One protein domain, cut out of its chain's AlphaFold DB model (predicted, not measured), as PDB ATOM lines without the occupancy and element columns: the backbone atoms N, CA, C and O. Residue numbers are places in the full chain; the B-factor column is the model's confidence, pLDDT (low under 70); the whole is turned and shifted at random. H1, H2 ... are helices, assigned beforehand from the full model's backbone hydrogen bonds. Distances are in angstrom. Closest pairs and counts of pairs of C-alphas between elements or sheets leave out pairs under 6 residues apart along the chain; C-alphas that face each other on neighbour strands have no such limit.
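This is residues 2 to 31, 43 to 134 and 213 to 248 of the 249 residues of an uncharacterized protein of Gramella fulva (UniProt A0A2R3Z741). Nearly aligned helices form an elongated body round the long H3, with H2, H8, H6 and H5 packed about it. H1 packs on H2 at one side, its residues 2 to 7 sticking out at one end of the long axis, while H4 reaches out at the other end, folded back on H5. The printed part has 158 residues with eight named helices, H1 to H8 in order along the chain, and no named strand: the class is all helix. It is only just compact, close to loose, with a radius of gyration of the C-alphas of 18.1 A and spans of 66 by 37 by 28 A.

Start with H1, residues 2 to 29, which touches H2, residues 45 to 60, closest at the C-alphas of Tyr 15 and Ser 51, 5.7 A apart; they run opposite ways at a shallow tilt of 24 degrees. H2 has a kink of 30 degrees near residue 52. H2 and H3, residues 66 to 92, form a helical hairpin at 19 degrees; their closest C-alphas, Trp 46 and Ile 80, are 5.0 A apart. H3 is the hub, touching four helices. H4, residues 102 to 114, and H5, residues 119 to 130, form a second helical hairpin but only just touch, with 3 pairs of C-alphas within 8 A; Leu 114 and Leu 122 are closest at 7.4 A. H5 touches H3 at the C-alphas of Ile 89 and Phe 126, 6.0 A apart. H6, residues 213 to 230, touches H3 the same way at 15 degrees, closest at the C-alphas of Asn 70 and Ala 213, 5.3 A apart. H7, residues 232 to 235, and H6 touch only at the corner, and only just, with 3 pairs; the C-alphas of Ile 228 and Ile 234 are closest at 6.2 A. H8, residues 238 to 247, joins H2 and H3 in an up and down bundle, each helix running against the one before it; its closest C-alphas are Ala 246 to Trp 47, 4.8 A, and Val 239 to Ala 88, 6.0 A. Every O i to N i+4 pair is within hydrogen-bond range in H3, H4, H5, H6 and H8, against 22 of 24 in H1 and 9 of 12 in H2; H7 is too short for such a pair.

Find C-alpha 2 at (-23.353, 31.210, -139.225); from there H1 runs 40.1 A to C-alpha 29. H2 spans 22.3 A, H3 39.0 A and H6 25.8 A. H8 ends at C-alpha 247, (-44.541, 17.599, -125.097).

The C-alphas of Ser 2 and Asp 101 are farthest apart, 67.2 A. Two cuts leave out residues 32 to 42 and 135 to 212, with C-alpha gaps of 14.5 A and 22.6 A. Of the links printed whole, none is long. Look for pLDDT under 70 in 34 residues, among them 15 to 31 and 95 to 98.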
ATOM      1  N   SER A   2     -22.414  31.729-138.202       48.09
ATOM      2  CA  SER A   2     -23.353  31.210-139.225       48.09
ATOM      3  C   SER A   2     -24.064  29.903-138.838       48.09
ATOM      4  O   SER A   2     -25.119  29.611-139.381       48.09
ATOM      5  N   GLU A   3     -23.504  29.118-137.913       39.38
ATOM      6  CA  GLU A   3     -24.074  27.823-137.499       39.38
ATOM      7  C   GLU A   3     -25.148  27.936-136.401       39.38
ATOM      8  O   GLU A   3     -26.081  27.143-136.402       39.38
ATOM      9  N   GLU A   4     -25.067  28.933-135.509       40.25
ATOM     10  CA  GLU A   4     -26.106  29.200-134.491       40.25
ATOM     11  C   GLU A   4     -27.394  29.728-135.134       40.25
ATOM     12  O   GLU A   4     -28.454  29.155-134.916       40.25
ATOM     13  N   ASN A   5     -27.288  30.699-136.052       47.81
ATOM     14  CA  ASN A   5     -28.449  31.222-136.783       47.81
ATOM     15  C   ASN A   5     -29.187  30.154-137.613       47.81
ATOM     16  O   ASN A   5     -30.385  30.285-137.838       47.81
ATOM     17  N   ASN A   6     -28.495  29.107-138.082       51.91
ATOM     18  CA  ASN A   6     -29.135  28.019-138.831       51.91
ATOM     19  C   ASN A   6     -29.944  27.087-137.915       51.91
ATOM     20  O   ASN A   6     -31.020  26.648-138.308       51.91
ATOM     21  N   LYS A   7     -29.466  26.818-136.690       55.41
ATOM     22  CA  LYS A   7     -30.192  25.983-135.719       55.41
ATOM     23  C   LYS A   7     -31.483  26.642-135.247       55.41
ATOM     24  O   LYS A   7     -32.516  25.979-135.212       55.41
ATOM     25  N   ASP A   8     -31.433  27.938-134.955       59.19
ATOM     26  CA  ASP A   8     -32.615  28.684-134.515       59.19
ATOM     27  C   ASP A   8     -33.670  28.742-135.630       59.19
ATOM     28  O   ASP A   8     -34.863  28.567-135.389       59.19
ATOM     29  N   GLN A   9     -33.236  28.883-136.886       65.88
ATOM     30  CA  GLN A   9     -34.133  28.930-138.037       65.88
ATOM     31  C   GLN A   9     -34.778  27.569-138.354       65.88
ATOM     32  O   GLN A   9     -35.963  27.517-138.695       65.88
ATOM     33  N   ASP A  10     -34.044  26.467-138.193       71.56
ATOM     34  CA  ASP A  10     -34.590  25.111-138.314       71.56
ATOM     35  C   ASP A  10     -35.609  24.811-137.201       71.56
ATOM     36  O   ASP A  10     -36.676  24.251-137.469       71.56
ATOM     37  N   GLN A  11     -35.340  25.263-135.973       67.50
ATOM     38  CA  GLN A  11     -36.233  25.083-134.828       67.50
ATOM     39  C   GLN A  11     -37.513  25.932-134.941       67.50
ATOM     40  O   GLN A  11     -38.616  25.450-134.672       67.50
ATOM     41  N   VAL A  12     -37.409  27.168-135.440       65.94
ATOM     42  CA  VAL A  12     -38.575  28.006-135.770       65.94
ATOM     43  C   VAL A  12     -39.433  27.352-136.852       65.94
ATOM     44  O   VAL A  12     -40.655  27.271-136.710       65.94
ATOM     45  N   ASN A  13     -38.813  26.855-137.925       71.69
ATOM     46  CA  ASN A  13     -39.535  26.169-138.996       71.69
ATOM     47  C   ASN A  13     -40.225  24.894-138.495       71.69
ATOM     48  O   ASN A  13     -41.344  24.606-138.922       71.69
ATOM     49  N   TYR A  14     -39.601  24.165-137.568       74.44
ATOM     50  CA  TYR A  14     -40.208  23.013-136.911       74.44
ATOM     51  C   TYR A  14     -41.487  23.402-136.158       74.44
ATOM     52  O   TYR A  14     -42.555  22.893-136.502       74.44
ATOM     53  N   TYR A  15     -41.434  24.355-135.220       67.56
ATOM     54  CA  TYR A  15     -42.627  24.739-134.449       67.56
ATOM     55  C   TYR A  15     -43.721  25.358-135.326       67.56
ATOM     56  O   TYR A  15     -44.902  25.082-135.127       67.56
ATOM     57  N   LEU A  16     -43.360  26.123-136.362       64.56
ATOM     58  CA  LEU A  16     -44.332  26.612-137.344       64.56
ATOM     59  C   LEU A  16     -45.002  25.469-138.115       64.56
ATOM     60  O   LEU A  16     -46.195  25.548-138.407       64.56
ATOM     61  N   ASN A  17     -44.261  24.412-138.447       68.38
ATOM     62  CA  ASN A  17     -44.820  23.229-139.088       68.38
ATOM     63  C   ASN A  17     -45.701  22.424-138.129       68.38
ATOM     64  O   ASN A  17     -46.733  21.937-138.572       68.38
ATOM     65  N   GLN A  18     -45.367  22.341-136.838       65.06
ATOM     66  CA  GLN A  18     -46.231  21.749-135.809       65.06
ATOM     67  C   GLN A  18     -47.547  22.536-135.685       65.06
ATOM     68  O   GLN A  18     -48.629  21.976-135.858       65.06
ATOM     69  N   ILE A  19     -47.469  23.861-135.526       63.31
ATOM     70  CA  ILE A  19     -48.644  24.745-135.457       63.31
ATOM     71  C   ILE A  19     -49.499  24.619-136.723       63.31
ATOM     72  O   ILE A  19     -50.720  24.558-136.636       63.31
ATOM     73  N   LYS A  20     -48.888  24.540-137.910       61.09
ATOM     74  CA  LYS A  20     -49.628  24.334-139.164       61.09
ATOM     75  C   LYS A  20     -50.240  22.940-139.244       61.09
ATOM     76  O   LYS A  20     -51.418  22.830-139.551       61.09
ATOM     77  N   LYS A  21     -49.474  21.885-138.964       58.62
ATOM     78  CA  LYS A  21     -49.920  20.489-139.064       58.62
ATOM     79  C   LYS A  21     -51.092  20.216-138.125       58.62
ATOM     80  O   LYS A  21     -52.103  19.684-138.565       58.62
ATOM     81  N   TYR A  22     -50.983  20.626-136.866       54.53
ATOM     82  CA  TYR A  22     -51.991  20.330-135.849       54.53
ATOM     83  C   TYR A  22     -53.048  21.437-135.706       54.53
ATOM     84  O   TYR A  22     -54.185  21.148-135.341       54.53
ATOM     85  N   GLY A  23     -52.733  22.686-136.066       48.28
ATOM     86  CA  GLY A  23     -53.691  23.800-136.092       48.28
ATOM     87  C   GLY A  23     -54.561  23.872-137.355       48.28
ATOM     88  O   GLY A  23     -55.690  24.348-137.272       48.28
ATOM     89  N   LEU A  24     -54.089  23.389-138.515       41.19
ATOM     90  CA  LEU A  24     -54.915  23.248-139.731       41.19
ATOM     91  C   LEU A  24     -55.495  21.834-139.881       41.19
ATOM     92  O   LEU A  24     -56.621  21.705-140.349       41.19
ATOM     93  N   GLY A  25     -54.776  20.789-139.450       40.16
ATOM     94  CA  GLY A  25     -55.256  19.403-139.531       40.16
ATOM     95  C   GLY A  25     -56.478  19.131-138.654       40.16
ATOM     96  O   GLY A  25     -57.370  18.391-139.054       40.16
ATOM     97  N   SER A  26     -56.582  19.802-137.504       40.56
ATOM     98  CA  SER A  26     -57.808  19.824-136.698       40.56
ATOM     99  C   SER A  26     -58.966  20.465-137.483       40.56
ATOM    100  O   SER A  26     -60.044  19.888-137.576       40.56
ATOM    101  N   TYR A  27     -58.737  21.583-138.178       35.88
ATOM    102  CA  TYR A  27     -59.763  22.250-138.994       35.88
ATOM    103  C   TYR A  27     -60.243  21.424-140.211       35.88
ATOM    104  O   TYR A  27     -61.398  21.554-140.622       35.88
ATOM    105  N   GLU A  28     -59.380  20.586-140.795       34.88
ATOM    106  CA  GLU A  28     -59.732  19.686-141.908       34.88
ATOM    107  C   GLU A  28     -60.423  18.397-141.430       34.88
ATOM    108  O   GLU A  28     -61.428  18.003-142.018       34.88
ATOM    109  N   LEU A  29     -59.999  17.807-140.305       37.66
ATOM    110  CA  LEU A  29     -60.678  16.653-139.688       37.66
ATOM    111  C   LEU A  29     -62.117  16.972-139.242       37.66
ATOM    112  O   LEU A  29     -62.982  16.102-139.284       37.66
ATOM    113  N   ALA A  30     -62.411  18.228-138.889       40.22
ATOM    114  CA  ALA A  30     -63.777  18.679-138.609       40.22
ATOM    115  C   ALA A  30     -64.694  18.739-139.847       40.22
ATOM    116  O   ALA A  30     -65.912  18.810-139.688       40.22
ATOM    117  N   LYS A  31     -64.146  18.742-141.071       35.91
ATOM    118  CA  LYS A  31     -64.939  18.835-142.308       35.91
ATOM    119  C   LYS A  31     -65.344  17.485-142.898       35.91
ATOM    120  O   LYS A  31     -66.382  17.434-143.551       35.91
ATOM    121  N   THR A  43     -62.089  19.570-129.441       46.62
ATOM    122  CA  THR A  43     -61.894  18.829-128.181       46.62
ATOM    123  C   THR A  43     -60.500  18.946-127.552       46.62
ATOM    124  O   THR A  43     -60.407  18.816-126.338       46.62
ATOM    125  N   TYR A  44     -59.423  19.287-128.273       58.91
ATOM    126  CA  TYR A  44     -58.072  19.228-127.675       58.91
ATOM    127  C   TYR A  44     -57.184  20.442-127.944       58.91
ATOM    128  O   TYR A  44     -55.984  20.300-128.086       58.91
ATOM    129  N   ALA A  45     -57.711  21.672-127.978       66.94
ATOM    130  CA  ALA A  45     -56.905  22.873-128.278       66.94
ATOM    131  C   ALA A  45     -55.637  23.043-127.405       66.94
ATOM    132  O   ALA A  45     -54.683  23.706-127.823       66.94
ATOM    133  N   TRP A  46     -55.600  22.444-126.209       86.81
ATOM    134  CA  TRP A  46     -54.509  22.637-125.263       86.81
ATOM    135  C   TRP A  46     -53.167  22.048-125.722       86.81
ATOM    136  O   TRP A  46     -52.131  22.660-125.465       86.81
ATOM    137  N   TRP A  47     -53.169  20.937-126.467       84.56
ATOM    138  CA  TRP A  47     -51.949  20.264-126.944       84.56
ATOM    139  C   TRP A  47     -51.131  21.089-127.959       84.56
ATOM    140  O   TRP A  47     -49.968  20.796-128.215       84.56
ATOM    141  N   LEU A  48     -51.706  22.168-128.515       84.56
ATOM    142  CA  LEU A  48     -51.021  23.081-129.436       84.56
ATOM    143  C   LEU A  48     -50.191  24.124-128.684       84.56
ATOM    144  O   LEU A  48     -49.232  24.678-129.229       84.56
ATOM    145  N   PHE A  49     -50.580  24.436-127.445       89.50
ATOM    146  CA  PHE A  49     -49.955  25.509-126.685       89.50
ATOM    147  C   PHE A  49     -48.492  25.240-126.324       89.50
ATOM    148  O   PHE A  49     -47.745  26.211-126.386       89.50
ATOM    149  N   PRO A  50     -48.028  24.010-126.015       92.56
ATOM    150  CA  PRO A  50     -46.601  23.752-125.813       92.56
ATOM    151  C   PRO A  50     -45.733  24.202-126.996       92.56
ATOM    152  O   PRO A  50     -44.809  24.997-126.822       92.56
ATOM    153  N   SER A  51     -46.097  23.805-128.220       88.44
ATOM    154  CA  SER A  51     -45.410  24.255-129.441       88.44
ATOM    155  C   SER A  51     -45.480  25.775-129.621       88.44
ATOM    156  O   SER A  51     -44.488  26.407-129.988       88.44
ATOM    157  N   LEU A  52     -46.632  26.389-129.329       89.94
ATOM    158  CA  LEU A  52     -46.785  27.843-129.398       89.94
ATOM    159  C   LEU A  52     -45.928  28.573-128.353       89.94
ATOM    160  O   LEU A  52     -45.351  29.612-128.662       89.94
ATOM    161  N   ILE A  53     -45.829  28.047-127.131       93.00
ATOM    162  CA  ILE A  53     -44.983  28.593-126.068       93.00
ATOM    163  C   ILE A  53     -43.515  28.496-126.475       93.00
ATOM    164  O   ILE A  53     -42.803  29.490-126.361       93.00
ATOM    165  N   ASN A  54     -43.066  27.359-127.009       90.56
ATOM    166  CA  ASN A  54     -41.689  27.216-127.481       90.56
ATOM    167  C   ASN A  54     -41.374  28.193-128.621       90.56
ATOM    168  O   ASN A  54     -40.366  28.897-128.562       90.56
ATOM    169  N   PHE A  55     -42.279  28.336-129.595       88.88
ATOM    170  CA  PHE A  55     -42.166  29.368-130.625       88.88
ATOM    171  C   PHE A  55     -42.071  30.775-130.014       88.88
ATOM    172  O   PHE A  55     -41.161  31.533-130.345       88.88
ATOM    173  N   HIS A  56     -42.972  31.113-129.086       91.62
ATOM    174  CA  HIS A  56     -42.971  32.387-128.372       91.62
ATOM    175  C   HIS A  56     -41.653  32.649-127.643       91.62
ATOM    176  O   HIS A  56     -41.150  33.764-127.731       91.62
ATOM    177  N   ARG A  57     -41.076  31.654-126.962       90.81
ATOM    178  CA  ARG A  57     -39.793  31.787-126.255       90.81
ATOM    179  C   ARG A  57     -38.646  32.123-127.207       90.81
ATOM    180  O   ARG A  57     -37.837  32.973-126.853       90.81
ATOM    181  N   ILE A  58     -38.625  31.534-128.405       88.31
ATOM    182  CA  ILE A  58     -37.609  31.819-129.431       88.31
ATOM    183  C   ILE A  58     -37.763  33.249-129.961       88.31
ATOM    184  O   ILE A  58     -36.832  34.047-129.891       88.31
ATOM    185  N   ILE A  59     -38.958  33.614-130.435       87.62
ATOM    186  CA  ILE A  59     -39.154  34.925-131.074       87.62
ATOM    187  C   ILE A  59     -39.171  36.088-130.080       87.62
ATOM    188  O   ILE A  59     -38.969  37.236-130.477       87.62
ATOM    189  N   ARG A  60     -39.440  35.817-128.791       88.31
ATOM    190  CA  ARG A  60     -39.557  36.825-127.729       88.31
ATOM    191  C   ARG A  60     -38.383  37.782-127.761       88.31
ATOM    192  O   ARG A  60     -38.590  38.988-127.676       88.31
ATOM    193  N   ASP A  61     -37.169  37.261-127.873       77.62
ATOM    194  CA  ASP A  61     -35.977  38.088-127.745       77.62
ATOM    195  C   ASP A  61     -35.643  38.915-128.987       77.62
ATOM    196  O   ASP A  61     -34.921  39.908-128.871       77.62
ATOM    197  N   GLU A  62     -36.277  38.598-130.115       80.88
ATOM    198  CA  GLU A  62     -36.099  39.265-131.405       80.88
ATOM    199  C   GLU A  62     -37.096  40.410-131.646       80.88
ATOM    200  O   GLU A  62     -36.862  41.276-132.493       80.88
ATOM    201  N   VAL A  63     -38.211  40.447-130.908       80.12
ATOM    202  CA  VAL A  63     -39.309  41.392-131.159       80.12
ATOM    203  C   VAL A  63     -39.527  42.376-130.010       80.12
ATOM    204  O   VAL A  63     -39.350  42.072-128.833       80.12
ATOM    205  N   ASN A  64     -40.018  43.577-130.333       77.94
ATOM    206  CA  ASN A  64     -40.311  44.628-129.345       77.94
ATOM    207  C   ASN A  64     -41.642  44.408-128.583       77.94
ATOM    208  O   ASN A  64     -42.305  45.357-128.175       77.94
ATOM    209  N   LEU A  65     -42.068  43.149-128.433       83.00
ATOM    210  CA  LEU A  65     -43.332  42.736-127.803       83.00
ATOM    211  C   LEU A  65     -43.106  41.773-126.624       83.00
ATOM    212  O   LEU A  65     -44.008  41.025-126.250       83.00
ATOM    213  N   LYS A  66     -41.913  41.810-126.012       85.19
ATOM    214  CA  LYS A  66     -41.473  40.886-124.947       85.19
ATOM    215  C   LYS A  66     -42.499  40.698-123.835       85.19
ATOM    216  O   LYS A  66     -42.845  39.571-123.505       85.19
ATOM    217  N   GLN A  67     -43.030  41.793-123.296       84.56
ATOM    218  CA  GLN A  67     -44.020  41.745-122.218       84.56
ATOM    219  C   GLN A  67     -45.309  41.038-122.638       84.56
ATOM    220  O   GLN A  67     -45.815  40.208-121.891       84.56
ATOM    221  N   ALA A  68     -45.831  41.334-123.831       87.00
ATOM    222  CA  ALA A  68     -47.043  40.696-124.336       87.00
ATOM    223  C   ALA A  68     -46.829  39.192-124.571       87.00
ATOM    224  O   ALA A  68     -47.692  38.386-124.231       87.00
ATOM    225  N   ILE A  69     -45.654  38.811-125.079       90.62
ATOM    226  CA  ILE A  69     -45.280  37.406-125.260       90.62
ATOM    227  C   ILE A  69     -45.151  36.697-123.908       90.62
ATOM    228  O   ILE A  69     -45.726  35.629-123.724       90.62
ATOM    229  N   ASN A  70     -44.493  37.315-122.926       91.69
ATOM    230  CA  ASN A  70     -44.384  36.777-121.567       91.69
ATOM    231  C   ASN A  70     -45.756  36.626-120.889       91.69
ATOM    232  O   ASN A  70     -46.016  35.603-120.261       91.69
ATOM    233  N   MET A  71     -46.669  37.593-121.061       90.81
ATOM    234  CA  MET A  71     -48.064  37.456-120.617       90.81
ATOM    235  C   MET A  71     -48.742  36.255-121.278       90.81
ATOM    236  O   MET A  71     -49.417  35.484-120.599       90.81
ATOM    237  N   SER A  72     -48.558  36.098-122.592       92.62
ATOM    238  CA  SER A  72     -49.139  34.991-123.346       92.62
ATOM    239  C   SER A  72     -48.631  33.642-122.847       92.62
ATOM    240  O   SER A  72     -49.448  32.755-122.633       92.62
ATOM    241  N   ILE A  73     -47.326  33.505-122.585       95.12
ATOM    242  CA  ILE A  73     -46.736  32.286-122.011       95.12
ATOM    243  C   ILE A  73     -47.388  31.961-120.662       95.12
ATOM    244  O   ILE A  73     -47.904  30.863-120.495       95.12
ATOM    245  N   VAL A  74     -47.464  32.922-119.731       95.38
ATOM    246  CA  VAL A  74     -48.089  32.706-118.409       95.38
ATOM    247  C   VAL A  74     -49.556  32.276-118.538       95.38
ATOM    248  O   VAL A  74     -50.005  31.374-117.833       95.38
ATOM    249  N   ILE A  75     -50.319  32.902-119.437       93.94
ATOM    250  CA  ILE A  75     -51.725  32.544-119.664       93.94
ATOM    251  C   ILE A  75     -51.835  31.139-120.264       93.94
ATOM    252  O   ILE A  75     -52.630  30.336-119.778       93.94
ATOM    253  N   HIS A  76     -51.044  30.832-121.293       95.12
ATOM    254  CA  HIS A  76     -51.086  29.539-121.971       95.12
ATOM    255  C   HIS A  76     -50.650  28.396-121.050       95.12
ATOM    256  O   HIS A  76     -51.306  27.362-121.064       95.12
ATOM    257  N   SER A  77     -49.654  28.590-120.179       97.44
ATOM    258  CA  SER A  77     -49.280  27.592-119.165       97.44
ATOM    259  C   SER A  77     -50.469  27.199-118.279       97.44
ATOM    260  O   SER A  77     -50.697  26.020-118.024       97.44
ATOM    261  N   ALA A  78     -51.288  28.165-117.847       96.62
ATOM    262  CA  ALA A  78     -52.492  27.860-117.071       96.62
ATOM    263  C   ALA A  78     -53.555  27.119-117.905       96.62
ATOM    264  O   ALA A  78     -54.179  26.186-117.404       96.62
ATOM    265  N   LEU A  79     -53.749  27.515-119.170       94.19
ATOM    266  CA  LEU A  79     -54.722  26.883-120.071       94.19
ATOM    267  C   LEU A  79     -54.354  25.439-120.421       94.19
ATOM    268  O   LEU A  79     -55.248  24.610-120.547       94.19
ATOM    269  N   ILE A  80     -53.063  25.134-120.555       95.81
ATOM    270  CA  ILE A  80     -52.576  23.765-120.760       95.81
ATOM    271  C   ILE A  80     -53.005  22.881-119.591       95.81
ATOM    272  O   ILE A  80     -53.586  21.824-119.814       95.81
ATOM    273  N   ILE A  81     -52.777  23.334-118.355       97.12
ATOM    274  CA  ILE A  81     -53.176  22.584-117.159       97.12
ATOM    275  C   ILE A  81     -54.694  22.391-117.119       97.12
ATOM    276  O   ILE A  81     -55.156  21.279-116.879       97.12
ATOM    277  N   GLU A  82     -55.481  23.445-117.364       95.38
ATOM    278  CA  GLU A  82     -56.947  23.325-117.390       95.38
ATOM    279  C   GLU A  82     -57.418  22.341-118.458       95.38
ATOM    280  O   GLU A  82     -58.252  21.495-118.158       95.38
ATOM    281  N   GLY A  83     -56.868  22.428-119.672       93.38
ATOM    282  CA  GLY A  83     -57.237  21.567-120.791       93.38
ATOM    283  C   GLY A  83     -56.898  20.102-120.543       93.38
ATOM    284  O   GLY A  83     -57.774  19.253-120.682       93.38
ATOM    285  N   PHE A  84     -55.672  19.819-120.094       95.12
ATOM    286  CA  PHE A  84     -55.242  18.463-119.755       95.12
ATOM    287  C   PHE A  84     -56.107  17.853-118.641       95.12
ATOM    288  O   PHE A  84     -56.587  16.729-118.763       95.12
ATOM    289  N   ILE A  85     -56.358  18.601-117.560       96.31
ATOM    290  CA  ILE A  85     -57.171  18.113-116.437       96.31
ATOM    291  C   ILE A  85     -58.637  17.933-116.839       96.31
ATOM    292  O   ILE A  85     -59.248  16.937-116.458       96.31
ATOM    293  N   TYR A  86     -59.201  18.866-117.609       94.25
ATOM    294  CA  TYR A  86     -60.555  18.745-118.152       94.25
ATOM    295  C   TYR A  86     -60.695  17.475-118.997       94.25
ATOM    296  O   TYR A  86     -61.624  16.697-118.781       94.25
ATOM    297  N   GLU A  87     -59.754  17.243-119.915       91.81
ATOM    298  CA  GLU A  87     -59.744  16.063-120.778       91.81
ATOM    299  C   GLU A  87     -59.638  14.773-119.958       91.81
ATOM    300  O   GLU A  87     -60.451  13.869-120.150       91.81
ATOM    301  N   ALA A  88     -58.714  14.712-118.995       93.44
ATOM    302  CA  ALA A  88     -58.556  13.550-118.125       93.44
ATOM    303  C   ALA A  88     -59.850  13.233-117.354       93.44
ATOM    304  O   ALA A  88     -60.284  12.083-117.316       93.44
ATOM    305  N   ILE A  89     -60.500  14.250-116.775       93.81
ATOM    306  CA  ILE A  89     -61.776  14.093-116.058       93.81
ATOM    307  C   ILE A  89     -62.867  13.575-116.999       93.81
ATOM    308  O   ILE A  89     -63.613  12.672-116.626       93.81
ATOM    309  N   LYS A  90     -62.975  14.151-118.201       89.81
ATOM    310  CA  LYS A  90     -64.006  13.794-119.178       89.81
ATOM    311  C   LYS A  90     -63.834  12.367-119.693       89.81
ATOM    312  O   LYS A  90     -64.822  11.650-119.813       89.81
ATOM    313  N   GLN A  91     -62.597  11.943-119.949       89.00
ATOM    314  CA  GLN A  91     -62.291  10.584-120.401       89.00
ATOM    315  C   GLN A  91     -62.537   9.543-119.302       89.00
ATOM    316  O   GLN A  91     -63.174   8.527-119.571       89.00
ATOM    317  N   GLU A  92     -62.111   9.805-118.062       90.25
ATOM    318  CA  GLU A  92     -62.331   8.881-116.938       90.25
ATOM    319  C   GLU A  92     -63.813   8.782-116.543       90.25
ATOM    320  O   GLU A  92     -64.305   7.701-116.232       90.25
ATOM    321  N   ALA A  93     -64.561   9.891-116.599       86.00
ATOM    322  CA  ALA A  93     -66.002   9.880-116.341       86.00
ATOM    323  C   ALA A  93     -66.806   9.090-117.400       86.00
ATOM    324  O   ALA A  93     -67.986   8.808-117.178       86.00
ATOM    325  N   GLY A  94     -66.181   8.724-118.528       76.12
ATOM    326  CA  GLY A  94     -66.810   8.077-119.682       76.12
ATOM    327  C   GLY A  94     -67.644   9.052-120.516       76.12
ATOM    328  O   GLY A  94     -67.803  10.200-120.136       76.12
ATOM    329  N   LEU A  95     -68.187   8.613-121.656       64.12
ATOM    330  CA  LEU A  95     -69.180   9.354-122.450       64.12
ATOM    331  C   LEU A  95     -70.533   8.643-122.322       64.12
ATOM    332  O   LEU A  95     -70.628   7.461-122.655       64.12
ATOM    333  N   VAL A  96     -71.589   9.340-121.889       59.59
ATOM    334  CA  VAL A  96     -72.958   8.791-121.898       59.59
ATOM    335  C   VAL A  96     -73.805   9.559-122.908       59.59
ATOM    336  O   VAL A  96     -74.058  10.748-122.736       59.59
ATOM    337  N   MET A  97     -74.228   8.880-123.979       57.44
ATOM    338  CA  MET A  97     -74.997   9.494-125.074       57.44
ATOM    339  C   MET A  97     -76.518   9.427-124.895       57.44
ATOM    340  O   MET A  97     -77.239  10.101-125.627       57.44
ATOM    341  N   ASP A  98     -77.015   8.628-123.949       64.94
ATOM    342  CA  ASP A  98     -78.450   8.457-123.713       64.94
ATOM    343  C   ASP A  98     -78.866   9.161-122.412       64.94
ATOM    344  O   ASP A  98     -78.275   8.924-121.366       64.94
ATOM    345  N   ASP A  99     -79.864  10.047-122.470       73.38
ATOM    346  CA  ASP A  99     -80.433  10.771-121.321       73.38
ATOM    347  C   ASP A  99     -81.768  10.173-120.833       73.38
ATOM    348  O   ASP A  99     -82.471  10.753-119.982       73.38
ATOM    349  N   SER A 100     -82.128   9.010-121.383       74.75
ATOM    350  CA  SER A 100     -83.378   8.324-121.089       74.75
ATOM    351  C   SER A 100     -83.450   7.833-119.640       74.75
ATOM    352  O   SER A 100     -84.530   7.889-119.037       74.75
ATOM    353  N   ASP A 101     -82.316   7.449-119.047       81.19
ATOM    354  CA  ASP A 101     -82.206   6.968-117.672       81.19
ATOM    355  C   ASP A 101     -81.601   7.998-116.695       81.19
ATOM    356  O   ASP A 101     -81.218   9.120-117.041       81.19
ATOM    357  N   LEU A 102     -81.626   7.659-115.400       82.81
ATOM    358  CA  LEU A 102     -81.130   8.540-114.342       82.81
ATOM    359  C   LEU A 102     -79.619   8.776-114.466       82.81
ATOM    360  O   LEU A 102     -79.170   9.902-114.246       82.81
ATOM    361  N   ASP A 103     -78.864   7.742-114.827       80.12
ATOM    362  CA  ASP A 103     -77.405   7.780-114.890       80.12
ATOM    363  C   ASP A 103     -76.940   8.708-116.021       80.12
ATOM    364  O   ASP A 103     -76.106   9.588-115.798       80.12
ATOM    365  N   GLY A 104     -77.583   8.639-117.188       81.75
ATOM    366  CA  GLY A 104     -77.366   9.562-118.297       81.75
ATOM    367  C   GLY A 104     -77.718  11.012-117.974       81.75
ATOM    368  O   GLY A 104     -77.002  11.941-118.355       81.75
ATOM    369  N   ARG A 105     -78.777  11.256-117.195       82.62
ATOM    370  CA  ARG A 105     -79.110  12.617-116.726       82.62
ATOM    371  C   ARG A 105     -78.092  13.159-115.733       82.62
ATOM    372  O   ARG A 105     -77.794  14.355-115.774       82.62
ATOM    373  N   ILE A 106     -77.583  12.310-114.842       84.81
ATOM    374  CA  ILE A 106     -76.526  12.675-113.894       84.81
ATOM    375  C   ILE A 106     -75.248  13.015-114.659       84.81
ATOM    376  O   ILE A 106     -74.664  14.070-114.406       84.81
ATOM    377  N   TYR A 107     -74.866  12.185-115.630       84.31
ATOM    378  CA  TYR A 107     -73.708  12.437-116.478       84.31
ATOM    379  C   TYR A 107     -73.848  13.754-117.249       84.31
ATOM    380  O   TYR A 107     -72.997  14.629-117.139       84.31
ATOM    381  N   ASN A 108     -74.973  13.968-117.934       84.38
ATOM    382  CA  ASN A 108     -75.230  15.208-118.670       84.38
ATOM    383  C   ASN A 108     -75.227  16.454-117.774       84.38
ATOM    384  O   ASN A 108     -74.880  17.552-118.211       84.38
ATOM    385  N   PHE A 109     -75.652  16.320-116.517       87.31
ATOM    386  CA  PHE A 109     -75.542  17.400-115.544       87.31
ATOM    387  C   PHE A 109     -74.085  17.658-115.142       87.31
ATOM    388  O   PHE A 109     -73.690  18.821-115.025       87.31
ATOM    389  N   PHE A 110     -73.303  16.597-114.937       89.38
ATOM    390  CA  PHE A 110     -71.877  16.683-114.641       89.38
ATOM    391  C   PHE A 110     -71.090  17.308-115.799       89.38
ATOM    392  O   PHE A 110     -70.400  18.292-115.562       89.38
ATOM    393  N   ASP A 111     -71.271  16.845-117.036       87.19
ATOM    394  CA  ASP A 111     -70.599  17.374-118.234       87.19
ATOM    395  C   ASP A 111     -70.885  18.876-118.424       87.19
ATOM    396  O   ASP A 111     -69.973  19.698-118.506       87.19
ATOM    397  N   LYS A 112     -72.153  19.294-118.293       88.50
ATOM    398  CA  LYS A 112     -72.532  20.722-118.336       88.50
ATOM    399  C   LYS A 112     -71.902  21.567-117.230       88.50
ATOM    400  O   LYS A 112     -71.778  22.786-117.389       88.50
ATOM    401  N   LYS A 113     -71.607  20.969-116.073       91.25
ATOM    402  CA  LYS A 113     -70.860  21.649-115.012       91.25
ATOM    403  C   LYS A 113     -69.379  21.696-115.340       91.25
ATOM    404  O   LYS A 113     -68.785  22.757-115.161       91.25
ATOM    405  N   LEU A 114     -68.832  20.596-115.847       90.62
ATOM    406  CA  LEU A 114     -67.441  20.477-116.242       90.62
ATOM    407  C   LEU A 114     -67.074  21.555-117.278       90.62
ATOM    408  O   LEU A 114     -66.107  22.279-117.066       90.62
ATOM    409  N   ASP A 115     -67.919  21.790-118.283       87.62
ATOM    410  CA  ASP A 115     -67.719  22.817-119.324       87.62
ATOM    411  C   ASP A 115     -67.635  24.263-118.814       87.62
ATOM    412  O   ASP A 115     -67.107  25.147-119.488       87.62
ATOM    413  N   LYS A 116     -68.188  24.544-117.630       88.44
ATOM    414  CA  LYS A 116     -68.212  25.891-117.029       88.44
ATOM    415  C   LYS A 116     -67.257  26.023-115.847       88.44
ATOM    416  O   LYS A 116     -67.325  27.014-115.117       88.44
ATOM    417  N   SER A 117     -66.414  25.018-115.646       89.25
ATOM    418  CA  SER A 117     -65.525  24.912-114.497       89.25
ATOM    419  C   SER A 117     -64.431  25.961-114.533       89.25
ATOM    420  O   SER A 117     -63.796  26.190-115.560       89.25
ATOM    421  N   SER A 118     -64.155  26.548-113.377       91.19
ATOM    422  CA  SER A 118     -62.875  27.194-113.115       91.19
ATOM    423  C   SER A 118     -61.832  26.160-112.679       91.19
ATOM    424  O   SER A 118     -62.173  25.042-112.297       91.19
ATOM    425  N   TRP A 119     -60.560  26.559-112.617       93.69
ATOM    426  CA  TRP A 119     -59.503  25.761-111.986       93.69
ATOM    427  C   TRP A 119     -59.879  25.180-110.612       93.69
ATOM    428  O   TRP A 119     -59.523  24.048-110.289       93.69
ATOM    429  N   THR A 120     -60.595  25.934-109.772       93.31
ATOM    430  CA  THR A 120     -61.015  25.433-108.456       93.31
ATOM    431  C   THR A 120     -62.007  24.281-108.593       93.31
ATOM    432  O   THR A 120     -61.833  23.266-107.926       93.31
ATOM    433  N   ASP A 121     -62.972  24.396-109.504       94.62
ATOM    434  CA  ASP A 121     -63.955  23.340-109.765       94.62
ATOM    435  C   ASP A 121     -63.284  22.098-110.376       94.62
ATOM    436  O   ASP A 121     -63.578  20.977-109.968       94.62
ATOM    437  N   LEU A 122     -62.317  22.285-111.286       95.94
ATOM    438  CA  LEU A 122     -61.549  21.184-111.879       95.94
ATOM    439  C   LEU A 122     -60.781  20.374-110.828       95.94
ATOM    440  O   LEU A 122     -60.755  19.151-110.909       95.94
ATOM    441  N   ASN A 123     -60.205  21.021-109.808       95.44
ATOM    442  CA  ASN A 123     -59.548  20.307-108.707       95.44
ATOM    443  C   ASN A 123     -60.521  19.414-107.924       95.44
ATOM    444  O   ASN A 123     -60.171  18.292-107.544       95.44
ATOM    445  N   ASP A 124     -61.734  19.912-107.677       95.81
ATOM    446  CA  ASP A 124     -62.763  19.176-106.947       95.81
ATOM    447  C   ASP A 124     -63.324  18.023-107.789       95.81
ATOM    448  O   ASP A 124     -63.487  16.911-107.283       95.81
ATOM    449  N   PHE A 125     -63.554  18.251-109.084       95.69
ATOM    450  CA  PHE A 125     -63.993  17.217-110.021       95.69
ATOM    451  C   PHE A 125     -62.931  16.149-110.250       95.69
ATOM    452  O   PHE A 125     -63.263  14.966-110.240       95.69
ATOM    453  N   PHE A 126     -61.657  16.526-110.346       96.31
ATOM    454  CA  PHE A 126     -60.566  15.564-110.417       96.31
ATOM    455  C   PHE A 126     -60.568  14.640-109.198       96.31
ATOM    456  O   PHE A 126     -60.526  13.420-109.330       96.31
ATOM    457  N   LYS A 127     -60.704  15.212-107.995       95.88
ATOM    458  CA  LYS A 127     -60.795  14.423-106.765       95.88
ATOM    459  C   LYS A 127     -62.032  13.531-106.732       95.88
ATOM    460  O   LYS A 127     -61.951  12.428-106.204       95.88
ATOM    461  N   LEU A 128     -63.162  14.002-107.251       93.62
ATOM    462  CA  LEU A 128     -64.393  13.218-107.321       93.62
ATOM    463  C   LEU A 128     -64.234  11.998-108.236       93.62
ATOM    464  O   LEU A 128     -64.659  10.910-107.862       93.62
ATOM    465  N   VAL A 129     -63.627  12.192-109.405       93.19
ATOM    466  CA  VAL A 129     -63.519  11.177-110.458       93.19
ATOM    467  C   VAL A 129     -62.384  10.189-110.175       93.19
ATOM    468  O   VAL A 129     -62.602   8.984-110.188       93.19
ATOM    469  N   PHE A 130     -61.199  10.679-109.807       94.12
ATOM    470  CA  PHE A 130     -60.021   9.837-109.568       94.12
ATOM    471  C   PHE A 130     -59.832   9.424-108.102       94.12
ATOM    472  O   PHE A 130     -58.901   8.689-107.777       94.12
ATOM    473  N   ASN A 131     -60.676   9.913-107.185       94.38
ATOM    474  CA  ASN A 131     -60.571   9.677-105.739       94.38
ATOM    475  C   ASN A 131     -59.196  10.061-105.133       94.38
ATOM    476  O   ASN A 131     -58.788   9.556-104.086       94.38
ATOM    477  N   VAL A 132     -58.476  10.985-105.775       95.31
ATOM    478  CA  VAL A 132     -57.174  11.503-105.339       95.31
ATOM    479  C   VAL A 132     -57.086  12.995-105.646       95.31
ATOM    480  O   VAL A 132     -57.628  13.472-106.636       95.31
ATOM    481  N   SER A 133     -56.439  13.773-104.779       96.06
ATOM    482  CA  SER A 133     -56.280  15.213-105.018       96.06
ATOM    483  C   SER A 133     -55.087  15.504-105.925       96.06
ATOM    484  O   SER A 133     -54.026  14.928-105.720       96.06
ATOM    485  N   LEU A 134     -55.194  16.484-106.826       96.88
ATOM    486  CA  LEU A 134     -54.043  16.937-107.625       96.88
ATOM    487  C   LEU A 134     -52.854  17.362-106.752       96.88
ATOM    488  O   LEU A 134     -51.712  17.015-107.032       96.88
ATOM    489  N   ALA A 213     -41.824  34.228-116.845       95.19
ATOM    490  CA  ALA A 213     -42.588  33.466-117.828       95.19
ATOM    491  C   ALA A 213     -42.026  32.046-117.998       95.19
ATOM    492  O   ALA A 213     -42.792  31.084-117.959       95.19
ATOM    493  N   ASP A 214     -40.702  31.926-118.115       96.81
ATOM    494  CA  ASP A 214     -40.010  30.644-118.241       96.81
ATOM    495  C   ASP A 214     -40.163  29.812-116.955       96.81
ATOM    496  O   ASP A 214     -40.528  28.643-117.029       96.81
ATOM    497  N   PHE A 215     -40.044  30.429-115.773       97.62
ATOM    498  CA  PHE A 215     -40.269  29.761-114.486       97.62
ATOM    499  C   PHE A 215     -41.663  29.125-114.381       97.62
ATOM    500  O   PHE A 215     -41.800  27.983-113.935       97.62
ATOM    501  N   PHE A 216     -42.718  29.845-114.774       97.94
ATOM    502  CA  PHE A 216     -44.076  29.297-114.746       97.94
ATOM    503  C   PHE A 216     -44.301  28.221-115.807       97.94
ATOM    504  O   PHE A 216     -45.039  27.271-115.551       97.94
ATOM    505  N   TRP A 217     -43.692  28.369-116.983       97.56
ATOM    506  CA  TRP A 217     -43.735  27.354-118.028       97.56
ATOM    507  C   TRP A 217     -43.080  26.046-117.573       97.56
ATOM    508  O   TRP A 217     -43.721  25.000-117.609       97.56
ATOM    509  N   GLU A 218     -41.864  26.108-117.042       97.75
ATOM    510  CA  GLU A 218     -41.142  24.932-116.548       97.75
ATOM    511  C   GLU A 218     -41.916  24.238-115.420       97.75
ATOM    512  O   GLU A 218     -42.121  23.027-115.449       97.75
ATOM    513  N   ASN A 219     -42.453  25.004-114.462       98.44
ATOM    514  CA  ASN A 219     -43.262  24.427-113.386       98.44
ATOM    515  C   ASN A 219     -44.583  23.823-113.881       98.44
ATOM    516  O   ASN A 219     -45.062  22.874-113.264       98.44
ATOM    517  N   CYS A 220     -45.167  24.349-114.961       98.12
ATOM    518  CA  CYS A 220     -46.326  23.747-115.617       98.12
ATOM    519  C   CYS A 220     -45.977  22.371-116.193       98.12
ATOM    520  O   CYS A 220     -46.725  21.424-115.971       98.12
ATOM    521  N   GLN A 221     -44.840  22.246-116.885       97.38
ATOM    522  CA  GLN A 221     -44.373  20.960-117.415       97.38
ATOM    523  C   GLN A 221     -44.155  19.953-116.282       97.38
ATOM    524  O   GLN A 221     -44.771  18.891-116.281       97.38
ATOM    525  N   THR A 222     -43.390  20.340-115.256       97.88
ATOM    526  CA  THR A 222     -43.135  19.499-114.076       97.88
ATOM    527  C   THR A 222     -44.421  19.095-113.353       97.88
ATOM    528  O   THR A 222     -44.518  17.991-112.823       97.88
ATOM    529  N   PHE A 223     -45.431  19.966-113.300       98.38
ATOM    530  CA  PHE A 223     -46.712  19.630-112.679       98.38
ATOM    531  C   PHE A 223     -47.438  18.510-113.428       98.38
ATOM    532  O   PHE A 223     -47.926  17.570-112.804       98.38
ATOM    533  N   LEU A 224     -47.512  18.611-114.757       97.25
ATOM    534  CA  LEU A 224     -48.192  17.625-115.596       97.25
ATOM    535  C   LEU A 224     -47.449  16.291-115.614       97.25
ATOM    536  O   LEU A 224     -48.080  15.249-115.458       97.25
ATOM    537  N   GLU A 225     -46.120  16.334-115.703       96.38
ATOM    538  CA  GLU A 225     -45.261  15.156-115.580       96.38
ATOM    539  C   GLU A 225     -45.510  14.439-114.247       96.38
ATOM    540  O   GLU A 225     -45.850  13.260-114.234       96.38
ATOM    541  N   ASN A 226     -45.493  15.172-113.130       97.19
ATOM    542  CA  ASN A 226     -45.804  14.630-111.806       97.19
ATOM    543  C   ASN A 226     -47.193  13.973-111.736       97.19
ATOM    544  O   ASN A 226     -47.347  12.913-111.128       97.19
ATOM    545  N   ILE A 227     -48.221  14.586-112.335       96.88
ATOM    546  CA  ILE A 227     -49.570  14.003-112.373       96.88
ATOM    547  C   ILE A 227     -49.556  12.672-113.124       96.88
ATOM    548  O   ILE A 227     -50.145  11.703-112.646       96.88
ATOM    549  N   ILE A 228     -48.895  12.628-114.280       94.75
ATOM    550  CA  ILE A 228     -48.804  11.433-115.116       94.75
ATOM    551  C   ILE A 228     -48.032  10.340-114.392       94.75
ATOM    552  O   ILE A 228     -48.530   9.227-114.274       94.75
ATOM    553  N   GLU A 229     -46.851  10.643-113.859       94.19
ATOM    554  CA  GLU A 229     -46.003   9.665-113.183       94.19
ATOM    555  C   GLU A 229     -46.683   9.054-111.956       94.19
ATOM    556  O   GLU A 229     -46.586   7.839-111.747       94.19
ATOM    557  N   ASN A 230     -47.414   9.872-111.191       95.81
ATOM    558  CA  ASN A 230     -48.026   9.476-109.924       95.81
ATOM    559  C   ASN A 230     -49.486   8.996-110.043       95.81
ATOM    560  O   ASN A 230     -50.085   8.640-109.025       95.81
ATOM    561  N   SER A 231     -50.074   8.966-111.246       93.31
ATOM    562  CA  SER A 231     -51.452   8.507-111.478       93.31
ATOM    563  C   SER A 231     -51.515   7.401-112.531       93.31
ATOM    564  O   SER A 231     -51.575   7.657-113.732       93.31
ATOM    565  N   GLU A 232     -51.570   6.145-112.078       90.38
ATOM    566  CA  GLU A 232     -51.713   4.980-112.967       90.38
ATOM    567  C   GLU A 232     -52.993   5.032-113.812       90.38
ATOM    568  O   GLU A 232     -52.979   4.619-114.968       90.38
ATOM    569  N   ASN A 233     -54.085   5.594-113.280       89.88
ATOM    570  CA  ASN A 233     -55.336   5.731-114.029       89.88
ATOM    571  C   ASN A 233     -55.155   6.629-115.256       89.88
ATOM    572  O   ASN A 233     -55.595   6.272-116.339       89.88
ATOM    573  N   ILE A 234     -54.440   7.750-115.112       92.25
ATOM    574  CA  ILE A 234     -54.202   8.680-116.224       92.25
ATOM    575  C   ILE A 234     -53.362   8.035-117.323       92.25
ATOM    576  O   ILE A 234     -53.655   8.248-118.494       92.25
ATOM    577  N   LYS A 235     -52.374   7.201-116.974       92.44
ATOM    578  CA  LYS A 235     -51.555   6.468-117.960       92.44
ATOM    579  C   LYS A 235     -52.370   5.503-118.827       92.44
ATOM    580  O   LYS A 235     -51.895   5.084-119.875       92.44
ATOM    581  N   MET A 236     -53.570   5.119-118.386       90.25
ATOM    582  CA  MET A 236     -54.477   4.244-119.135       90.25
ATOM    583  C   MET A 236     -55.469   5.016-120.019       90.25
ATOM    584  O   MET A 236     -56.216   4.390-120.772       90.25
ATOM    585  N   LEU A 237     -55.499   6.347-119.927       89.19
ATOM    586  CA  LEU A 237     -56.419   7.203-120.671       89.19
ATOM    587  C   LEU A 237     -55.767   7.758-121.948       89.19
ATOM    588  O   LEU A 237     -54.569   8.042-121.938       89.19
ATOM    589  N   PRO A 238     -56.542   8.012-123.020       89.50
ATOM    590  CA  PRO A 238     -56.032   8.641-124.244       89.50
ATOM    591  C   PRO A 238     -55.298   9.976-124.029       89.50
ATOM    592  O   PRO A 238     -54.374  10.293-124.775       89.50
ATOM    593  N   VAL A 239     -55.644  10.736-122.985       89.50
ATOM    594  CA  VAL A 239     -54.962  11.989-122.612       89.50
ATOM    595  C   VAL A 239     -53.463  11.808-122.336       89.50
ATOM    596  O   VAL A 239     -52.694  12.757-122.478       89.50
ATOM    597  N   TYR A 240     -53.025  10.598-121.972       90.81
ATOM    598  CA  TYR A 240     -51.610  10.256-121.838       90.81
ATOM    599  C   TYR A 240     -50.878  10.362-123.182       90.81
ATOM    600  O   TYR A 240     -49.835  11.009-123.271       90.81
ATOM    601  N   ASP A 241     -51.461   9.802-124.243       87.31
ATOM    602  CA  ASP A 241     -50.917   9.926-125.594       87.31
ATOM    603  C   ASP A 241     -51.009  11.380-126.077       87.31
ATOM    604  O   ASP A 241     -50.075  11.884-126.701       87.31
ATOM    605  N   SER A 242     -52.102  12.091-125.762       87.38
ATOM    606  CA  SER A 242     -52.241  13.529-126.050       87.38
ATOM    607  C   SER A 242     -51.113  14.347-125.414       87.38
ATOM    608  O   SER A 242     -50.552  15.222-126.072       87.38
ATOM    609  N   TYR A 243     -50.744  14.053-124.162       91.25
ATOM    610  CA  TYR A 243     -49.620  14.689-123.475       91.25
ATOM    611  C   TYR A 243     -48.296  14.437-124.181       91.25
ATOM    612  O   TYR A 243     -47.589  15.392-124.495       91.25
ATOM    613  N   HIS A 244     -47.984  13.184-124.496       89.81
ATOM    614  CA  HIS A 244     -46.726  12.864-125.164       89.81
ATOM    615  C   HIS A 244     -46.650  13.473-126.557       89.81
ATOM    616  O   HIS A 244     -45.651  14.086-126.901       89.81
ATOM    617  N   ASN A 245     -47.742  13.471-127.315       84.69
ATOM    618  CA  ASN A 245     -47.787  14.175-128.598       84.69
ATOM    619  C   ASN A 245     -47.596  15.699-128.471       84.69
ATOM    620  O   ASN A 245     -47.171  16.342-129.430       84.69
ATOM    621  N   ALA A 246     -47.952  16.290-127.327       86.25
ATOM    622  CA  ALA A 246     -47.838  17.725-127.088       86.25
ATOM    623  C   ALA A 246     -46.444  18.145-126.592       86.25
ATOM    624  O   ALA A 246     -46.015  19.270-126.867       86.25
ATOM    625  N   PHE A 247     -45.768  17.278-125.831       85.06
ATOM    626  CA  PHE A 247     -44.541  17.599-125.097       85.06
ATOM    627  C   PHE A 247     -43.304  16.803-125.527       85.06
ATOM    628  O   PHE A 247     -42.195  17.290-125.307       85.06
ATOM    629  N   GLU A 248     -43.466  15.619-126.118       71.94
ATOM    630  CA  GLU A 248     -42.366  14.789-126.613       71.94
ATOM    631  C   GLU A 248     -42.112  15.057-128.108       71.94
ATOM    632  O   GLU A 248     -43.037  15.126-128.923       71.94
TER     633      GLU A 248